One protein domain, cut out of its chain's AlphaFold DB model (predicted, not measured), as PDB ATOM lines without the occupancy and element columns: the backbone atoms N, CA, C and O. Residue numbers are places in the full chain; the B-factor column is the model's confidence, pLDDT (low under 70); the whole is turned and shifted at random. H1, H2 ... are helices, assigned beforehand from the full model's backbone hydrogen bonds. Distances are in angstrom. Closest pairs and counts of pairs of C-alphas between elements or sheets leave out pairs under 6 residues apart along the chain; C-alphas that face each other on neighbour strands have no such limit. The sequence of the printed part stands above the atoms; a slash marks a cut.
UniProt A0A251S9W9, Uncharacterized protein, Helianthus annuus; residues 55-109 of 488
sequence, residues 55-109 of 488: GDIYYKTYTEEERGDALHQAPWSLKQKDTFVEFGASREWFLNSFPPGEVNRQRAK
ATOM      1  N   GLY A  55      45.010 -43.080 -45.114       75.38
ATOM      2  CA  GLY A  55      44.340 -42.552 -46.303       75.38
ATOM      3  C   GLY A  55      45.219 -41.597 -47.111       75.38
ATOM      4  O   GLY A  55      45.251 -41.693 -48.336       75.38
ATOM      5  N   ASP A  56      45.995 -40.729 -46.453       75.56
ATOM      6  CA  ASP A  56      46.923 -39.833 -47.156       75.56
ATOM      7  C   ASP A  56      48.001 -40.601 -47.914       75.56
ATOM      8  O   ASP A  56      48.279 -40.291 -49.070       75.56
ATOM      9  N   ILE A  57      48.577 -41.626 -47.286       78.38
ATOM     10  CA  ILE A  57      49.551 -42.505 -47.931       78.38
ATOM     11  C   ILE A  57      48.881 -43.214 -49.108       78.38
ATOM     12  O   ILE A  57      49.404 -43.154 -50.216       78.38
ATOM     13  N   TYR A  58      47.696 -43.794 -48.885       79.50
ATOM     14  CA  TYR A  58      46.928 -44.494 -49.910       79.50
ATOM     15  C   TYR A  58      46.713 -43.638 -51.161       79.50
ATOM     16  O   TYR A  58      47.146 -44.029 -52.237       79.50
ATOM     17  N   TYR A  59      46.123 -42.448 -51.038       78.69
ATOM     18  CA  TYR A  59      45.830 -41.596 -52.196       78.69
ATOM     19  C   TYR A  59      47.073 -40.988 -52.859       78.69
ATOM     20  O   TYR A  59      47.015 -40.659 -54.041       78.69
ATOM     21  N   LYS A  60      48.189 -40.832 -52.134       77.69
ATOM     22  CA  LYS A  60      49.457 -40.339 -52.700       77.69
ATOM     23  C   LYS A  60      50.229 -41.412 -53.465       77.69
ATOM     24  O   LYS A  60      50.977 -41.071 -54.375       77.69
ATOM     25  N   THR A  61      50.076 -42.682 -53.091       74.38
ATOM     26  CA  THR A  61      50.734 -43.821 -53.753       74.38
ATOM     27  C   THR A  61      49.814 -44.567 -54.714       74.38
ATOM     28  O   THR A  61      50.256 -45.482 -55.395       74.38
ATOM     29  N   TYR A  62      48.523 -44.235 -54.744       72.19
ATOM     30  CA  TYR A  62      47.561 -44.905 -55.606       72.19
ATOM     31  C   TYR A  62      47.715 -44.429 -57.052       72.19
ATOM     32  O   TYR A  62      47.393 -43.287 -57.384       72.19
ATOM     33  N   THR A  63      48.145 -45.335 -57.927       68.88
ATOM     34  CA  THR A  63      48.091 -45.160 -59.379       68.88
ATOM     35  C   THR A  63      47.360 -46.352 -59.999       68.88
ATOM     36  O   THR A  63      47.566 -47.502 -59.604       68.88
ATOM     37  N   GLU A  64      46.458 -46.104 -60.957       65.44
ATOM     38  CA  GLU A  64      45.749 -47.205 -61.632       65.44
ATOM     39  C   GLU A  64      46.707 -48.101 -62.435       65.44
ATOM     40  O   GLU A  64      46.457 -49.298 -62.568       65.44
ATOM     41  N   GLU A  65      47.827 -47.538 -62.901       66.88
ATOM     42  CA  GLU A  65      48.871 -48.231 -63.662       66.88
ATOM     43  C   GLU A  65      49.679 -49.224 -62.805       66.88
ATOM     44  O   GLU A  65      49.953 -50.329 -63.270       66.88
ATOM     45  N   GLU A  66      50.014 -48.901 -61.547       64.88
ATOM     46  CA  GLU A  66      50.730 -49.829 -60.651       64.88
ATOM     47  C   GLU A  66      49.824 -50.939 -60.090       64.88
ATOM     48  O   GLU A  66      50.314 -52.003 -59.708       64.88
ATOM     49  N   ARG A  67      48.501 -50.722 -60.052       67.19
ATOM     50  CA  ARG A  67      47.524 -51.718 -59.579       67.19
ATOM     51  C   ARG A  67      47.316 -52.862 -60.579       67.19
ATOM     52  O   ARG A  67      47.092 -53.998 -60.159       67.19
ATOM     53  N   GLY A  68      47.343 -52.577 -61.882       71.00
ATOM     54  CA  GLY A  68      46.970 -53.550 -62.917       71.00
ATOM     55  C   GLY A  68      45.593 -54.186 -62.644       71.00
ATOM     56  O   GLY A  68      44.642 -53.482 -62.293       71.00
ATOM     57  N   ASP A  69      45.510 -55.519 -62.738       71.88
ATOM     58  CA  ASP A  69      44.292 -56.324 -62.505       71.88
ATOM     59  C   ASP A  69      43.996 -56.624 -61.018       71.88
ATOM     60  O   ASP A  69      43.058 -57.361 -60.697       71.88
ATOM     61  N   ALA A  70      44.791 -56.103 -60.075       70.31
ATOM     62  CA  ALA A  70      44.578 -56.379 -58.657       70.31
ATOM     63  C   ALA A  70      43.284 -55.724 -58.140       70.31
ATOM     64  O   ALA A  70      43.015 -54.543 -58.377       70.31
ATOM     65  N   LEU A  71      42.491 -56.487 -57.375       65.25
ATOM     66  CA  LEU A  71      41.294 -55.975 -56.703       65.25
ATOM     67  C   LEU A  71      41.666 -54.802 -55.785       65.25
ATOM     68  O   LEU A  71      42.548 -54.928 -54.935       65.25
ATOM     69  N   HIS A  72      40.962 -53.679 -55.941       73.06
ATOM     70  CA  HIS A  72      41.156 -52.472 -55.139       73.06
ATOM     71  C   HIS A  72      41.008 -52.779 -53.640       73.06
ATOM     72  O   HIS A  72      39.917 -53.103 -53.162       73.06
ATOM     73  N   GLN A  73      42.105 -52.646 -52.893       71.31
ATOM     74  CA  GLN A  73      42.111 -52.753 -51.437       71.31
ATOM     75  C   GLN A  73      42.063 -51.356 -50.837       71.31
ATOM     76  O   GLN A  73      43.071 -50.658 -50.774       71.31
ATOM     77  N   ALA A  74      40.871 -50.951 -50.415       73.12
ATOM     78  CA  ALA A  74      40.706 -49.680 -49.737       73.12
ATOM     79  C   ALA A  74      41.409 -49.695 -48.363       73.12
ATOM     80  O   ALA A  74      41.450 -50.742 -47.714       73.12
ATOM     81  N   PRO A  75      41.904 -48.544 -47.873       75.50
ATOM     82  CA  PRO A  75      42.570 -48.432 -46.572       75.50
ATOM     83  C   PRO A  75      41.607 -48.525 -45.373       75.50
ATOM     84  O   PRO A  75      42.030 -48.361 -44.231       75.50
ATOM     85  N   TRP A  76      40.318 -48.764 -45.621       82.38
ATOM     86  CA  TRP A  76      39.281 -48.941 -44.610       82.38
ATOM     87  C   TRP A  76      38.711 -50.361 -44.644       82.38
ATOM     88  O   TRP A  76      38.656 -51.019 -45.683       82.38
ATOM     89  N   SER A  77      38.247 -50.819 -43.486       80.75
ATOM     90  CA  SER A  77      37.749 -52.176 -43.253       80.75
ATOM     91  C   SER A  77      36.309 -52.418 -43.742       80.75
ATOM     92  O   SER A  77      35.912 -53.570 -43.916       80.75
ATOM     93  N   LEU A  78      35.552 -51.344 -44.002       80.81
ATOM     94  CA  LEU A  78      34.129 -51.369 -44.360       80.81
ATOM     95  C   LEU A  78      33.913 -51.750 -45.839       80.81
ATOM     96  O   LEU A  78      34.465 -51.119 -46.745       80.81
ATOM     97  N   LYS A  79      33.102 -52.779 -46.095       79.06
ATOM     98  CA  LYS A  79      32.812 -53.322 -47.431       79.06
ATOM     99  C   LYS A  79      31.411 -52.951 -47.906       79.06
ATOM    100  O   LYS A  79      30.543 -52.521 -47.150       79.06
ATOM    101  N   GLN A  80      31.165 -53.148 -49.200       66.38
ATOM    102  CA  GLN A  80      29.834 -52.983 -49.775       66.38
ATOM    103  C   GLN A  80      28.839 -53.915 -49.060       66.38
ATOM    104  O   GLN A  80      29.043 -55.127 -49.057       66.38
ATOM    105  N   LYS A  81      27.743 -53.340 -48.536       72.69
ATOM    106  CA  LYS A  81      26.686 -53.972 -47.711       72.69
ATOM    107  C   LYS A  81      26.981 -54.100 -46.212       72.69
ATOM    108  O   LYS A  81      26.096 -54.560 -45.491       72.69
ATOM    109  N   ASP A  82      28.144 -53.661 -45.738       77.12
ATOM    110  CA  ASP A  82      28.372 -53.539 -44.298       77.12
ATOM    111  C   ASP A  82      27.528 -52.394 -43.729       77.12
ATOM    112  O   ASP A  82      27.270 -51.382 -44.387       77.12
ATOM    113  N   THR A  83      27.064 -52.564 -42.494       70.31
ATOM    114  CA  THR A  83      26.286 -51.552 -41.784       70.31
ATOM    115  C   THR A  83      27.214 -50.683 -40.930       70.31
ATOM    116  O   THR A  83      28.159 -51.176 -40.317       70.31
ATOM    117  N   PHE A  84      26.937 -49.377 -40.847       75.62
ATOM    118  CA  PHE A  84      27.689 -48.405 -40.029       75.62
ATOM    119  C   PHE A  84      27.413 -48.551 -38.516       75.62
ATOM    120  O   PHE A  84      27.207 -47.571 -37.805       75.62
ATOM    121  N   VAL A  85      27.336 -49.786 -38.018       77.56
ATOM    122  CA  VAL A  85      27.030 -50.092 -36.612       77.56
ATOM    123  C   VAL A  85      28.307 -50.091 -35.771       77.56
ATOM    124  O   VAL A  85      28.291 -49.677 -34.614       77.56
ATOM    125  N   GLU A  86      29.435 -50.511 -36.350       81.75
ATOM    126  CA  GLU A  86      30.720 -50.527 -35.655       81.75
ATOM    127  C   GLU A  86      31.449 -49.186 -35.786       81.75
ATOM    128  O   GLU A  86      31.857 -48.770 -36.875       81.75
ATOM    129  N   PHE A  87      31.666 -48.518 -34.649       77.00
ATOM    130  CA  PHE A  87      32.320 -47.209 -34.595       77.00
ATOM    131  C   PHE A  87      33.751 -47.231 -35.154       77.00
ATOM    132  O   PHE A  87      34.144 -46.295 -35.843       77.00
ATOM    133  N   GLY A  88      34.521 -48.294 -34.894       81.31
ATOM    134  CA  GLY A  88      35.909 -48.417 -35.358       81.31
ATOM    135  C   GLY A  88      36.021 -48.397 -36.884       81.31
ATOM    136  O   GLY A  88      36.655 -47.502 -37.438       81.31
ATOM    137  N   ALA A  89      35.324 -49.318 -37.554       79.50
ATOM    138  CA  ALA A  89      35.290 -49.407 -39.015       79.50
ATOM    139  C   ALA A  89      34.677 -48.153 -39.663       79.50
ATOM    140  O   ALA A  89      35.179 -47.659 -40.672       79.50
ATOM    141  N   SER A  90      33.636 -47.582 -39.048       79.19
ATOM    142  CA  SER A  90      32.997 -46.346 -39.524       79.19
ATOM    143  C   SER A  90      33.936 -45.142 -39.429       79.19
ATOM    144  O   SER A  90      34.003 -44.324 -40.345       79.19
ATOM    145  N   ARG A  91      34.704 -45.041 -38.336       79.25
ATOM    146  CA  ARG A  91      35.703 -43.988 -38.129       79.25
ATOM    147  C   ARG A  91      36.881 -44.137 -39.089       79.25
ATOM    148  O   ARG A  91      37.332 -43.135 -39.631       79.25
ATOM    149  N   GLU A  92      37.378 -45.354 -39.303       80.50
ATOM    150  CA  GLU A  92      38.419 -45.633 -40.302       80.50
ATOM    151  C   GLU A  92      37.959 -45.262 -41.709       80.50
ATOM    152  O   GLU A  92      38.703 -44.612 -42.442       80.50
ATOM    153  N   TRP A  93      36.732 -45.636 -42.073       81.81
ATOM    154  CA  TRP A  93      36.140 -45.263 -43.350       81.81
ATOM    155  C   TRP A  93      36.041 -43.745 -43.486       81.81
ATOM    156  O   TRP A  93      36.560 -43.192 -44.444       81.81
ATOM    157  N   PHE A  94      35.462 -43.053 -42.501       77.12
ATOM    158  CA  PHE A  94      35.264 -41.604 -42.559       77.12
ATOM    159  C   PHE A  94      36.578 -40.814 -42.622       77.12
ATOM    160  O   PHE A  94      36.671 -39.821 -43.336       77.12
ATOM    161  N   LEU A  95      37.605 -41.239 -41.882       74.88
ATOM    162  CA  LEU A  95      38.897 -40.548 -41.877       74.88
ATOM    163  C   LEU A  95      39.694 -40.764 -43.165       74.88
ATOM    164  O   LEU A  95      40.495 -39.904 -43.518       74.88
ATOM    165  N   ASN A  96      39.487 -41.890 -43.848       77.69
ATOM    166  CA  ASN A  96      40.276 -42.274 -45.015       77.69
ATOM    167  C   ASN A  96      39.492 -42.211 -46.336       77.69
ATOM    168  O   ASN A  96      40.068 -42.526 -47.369       77.69
ATOM    169  N   SER A  97      38.211 -41.828 -46.330       74.75
ATOM    170  CA  SER A  97      37.370 -41.725 -47.533       74.75
ATOM    171  C   SER A  97      37.556 -40.418 -48.304       74.75
ATOM    172  O   SER A  97      37.154 -40.323 -49.466       74.75
ATOM    173  N   PHE A  98      38.164 -39.406 -47.680       74.81
ATOM    174  CA  PHE A  98      38.401 -38.107 -48.297       74.81
ATOM    175  C   PHE A  98      39.833 -38.004 -48.835       74.81
ATOM    176  O   PHE A  98      40.783 -38.239 -48.085       74.81
ATOM    177  N   PRO A  99      40.023 -37.594 -50.102       74.94
ATOM    178  CA  PRO A  99      41.353 -37.363 -50.647       74.94
ATOM    179  C   PRO A  99      42.114 -36.270 -49.878       74.94
ATOM    180  O   PRO A  99      41.499 -35.293 -49.435       74.94
ATOM    181  N   PRO A 100      43.457 -36.327 -49.817       69.75
ATOM    182  CA  PRO A 100      44.279 -35.342 -49.102       69.75
ATOM    183  C   PRO A 100      44.049 -33.904 -49.570       69.75
ATOM    184  O   PRO A 100      44.086 -32.962 -48.779       69.75
ATOM    185  N   GLY A 101      43.766 -33.716 -50.862       72.25
ATOM    186  CA  GLY A 101      43.411 -32.413 -51.425       72.25
ATOM    187  C   GLY A 101      42.114 -31.839 -50.846       72.25
ATOM    188  O   GLY A 101      42.050 -30.643 -50.572       72.25
ATOM    189  N   GLU A 102      41.110 -32.683 -50.597       77.81
ATOM    190  CA  GLU A 102      39.849 -32.266 -49.976       77.81
ATOM    191  C   GLU A 102      40.045 -31.981 -48.483       77.81
ATOM    192  O   GLU A 102      39.608 -30.944 -47.989       77.81
ATOM    193  N   VAL A 103      40.806 -32.822 -47.777       74.38
ATOM    194  CA  VAL A 103      41.160 -32.588 -46.367       74.38
ATOM    195  C   VAL A 103      41.903 -31.258 -46.200       74.38
ATOM    196  O   VAL A 103      41.562 -30.457 -45.328       74.38
ATOM    197  N   ASN A 104      42.887 -30.976 -47.055       75.88
ATOM    198  CA  ASN A 104      43.641 -29.722 -47.025       75.88
ATOM    199  C   ASN A 104      42.779 -28.514 -47.406       75.88
ATOM    200  O   ASN A 104      42.895 -27.464 -46.775       75.88
ATOM    201  N   ARG A 105      41.870 -28.661 -48.379       78.75
ATOM    202  CA  ARG A 105      40.891 -27.625 -48.735       78.75
ATOM    203  C   ARG A 105      40.006 -27.262 -47.544       78.75
ATOM    204  O   ARG A 105      39.784 -26.080 -47.303       78.75
ATOM    205  N   GLN A 106      39.526 -28.250 -46.788       78.38
ATOM    206  CA  GLN A 106      38.728 -27.999 -45.586       78.38
ATOM    207  C   GLN A 106      39.581 -27.382 -44.466       78.38
ATOM    208  O   GLN A 106      39.146 -26.427 -43.836       78.38
ATOM    209  N   ARG A 107      40.826 -27.837 -44.259       77.06
ATOM    210  CA  ARG A 107      41.755 -27.246 -43.271       77.06
ATOM    211  C   ARG A 107      42.147 -25.797 -43.575       77.06
ATOM    212  O   ARG A 107      42.446 -25.056 -42.647       77.06
ATOM    213  N   ALA A 108      42.168 -25.406 -44.849       82.75
ATOM    214  CA  ALA A 108      42.469 -24.040 -45.272       82.75
ATOM    215  C   ALA A 108      41.307 -23.058 -45.028       82.75
ATOM    216  O   ALA A 108      41.502 -21.845 -45.109       82.75
ATOM    217  N   LYS A 109      40.098 -23.557 -44.738       83.25
ATOM    218  CA  LYS A 109      38.950 -22.716 -44.389       83.25
ATOM    219  C   LYS A 109      39.105 -22.153 -42.978       83.25
ATOM    220  O   LYS A 109      39.610 -22.813 -42.074       83.25
TER     221      LYS A 109
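AT A GLANCE: This is residues 55 to 109 of the 488 residues of an uncharacterized protein of Helianthus annuus (UniProt A0A251S9W9). Picture a flat, loose frame of short helices: the end of H3 and the starts of H1 and H4 come together at one junction, H1 leads away from it to the small H2, and the long stretch of residues 68 to 86 winds back from H2 to the start of H3. From the junction H4 points away from the frame, and residues 104 to 109 stick out as a tail. The printed part has 55 residues with four named helices, in the order H1, H2, H3, H4, and no named strand; its class is all helix. The whole is loose, with a radius of gyration of the C-alphas of 13.0 A, and spans 34 by 34 by 14 A.

HOW THE PARTS SIT: Begin at H3, residues 87 to 96, the longest helix. It only just touches H1, residues 55 to 61, with 3 pairs of C-alphas within 8 A; the closest C-alphas are those of Gly 55 and Asn 96, 4.3 A apart. They run the same way at a steep tilt of 40 degrees. Look next at H4, residues 100 to 107, which only just touches H1, also with 3 pairs; the closest C-alphas, of Asp 56 and Pro 100, are 5.6 A apart. These two run opposite ways at a steep tilt of 43 degrees. H2, residues 64 to 67, touches no helix. In H1, H3 and H4 every O i to N i+4 pair is within hydrogen-bond range; H2 is too short for such a pair.

IN THESE COORDINATES: Find C-alpha 87 at (32.320, -47.209, -34.595); from there H3 runs 14.0 A to C-alpha 96. H1 begins at C-alpha 55, (44.340, -42.552, -46.303), and is 9.9 A long; H2 is 5.3 A. H4 runs 10.3 A to C-alpha 107 at (41.755, -27.246, -43.271).

THE WHOLE: The two C-alphas farthest apart, of Asp 69 and Lys 109, are 38.6 A apart. The printed part has no cut. The link from H2 to H3 is long, 19 residues; those from H1 to H2 and from H3 to H4 are tight. Mean pLDDT of the printed part is 75.3; residues 63 to 67, 71, 80 and 100 are under 70.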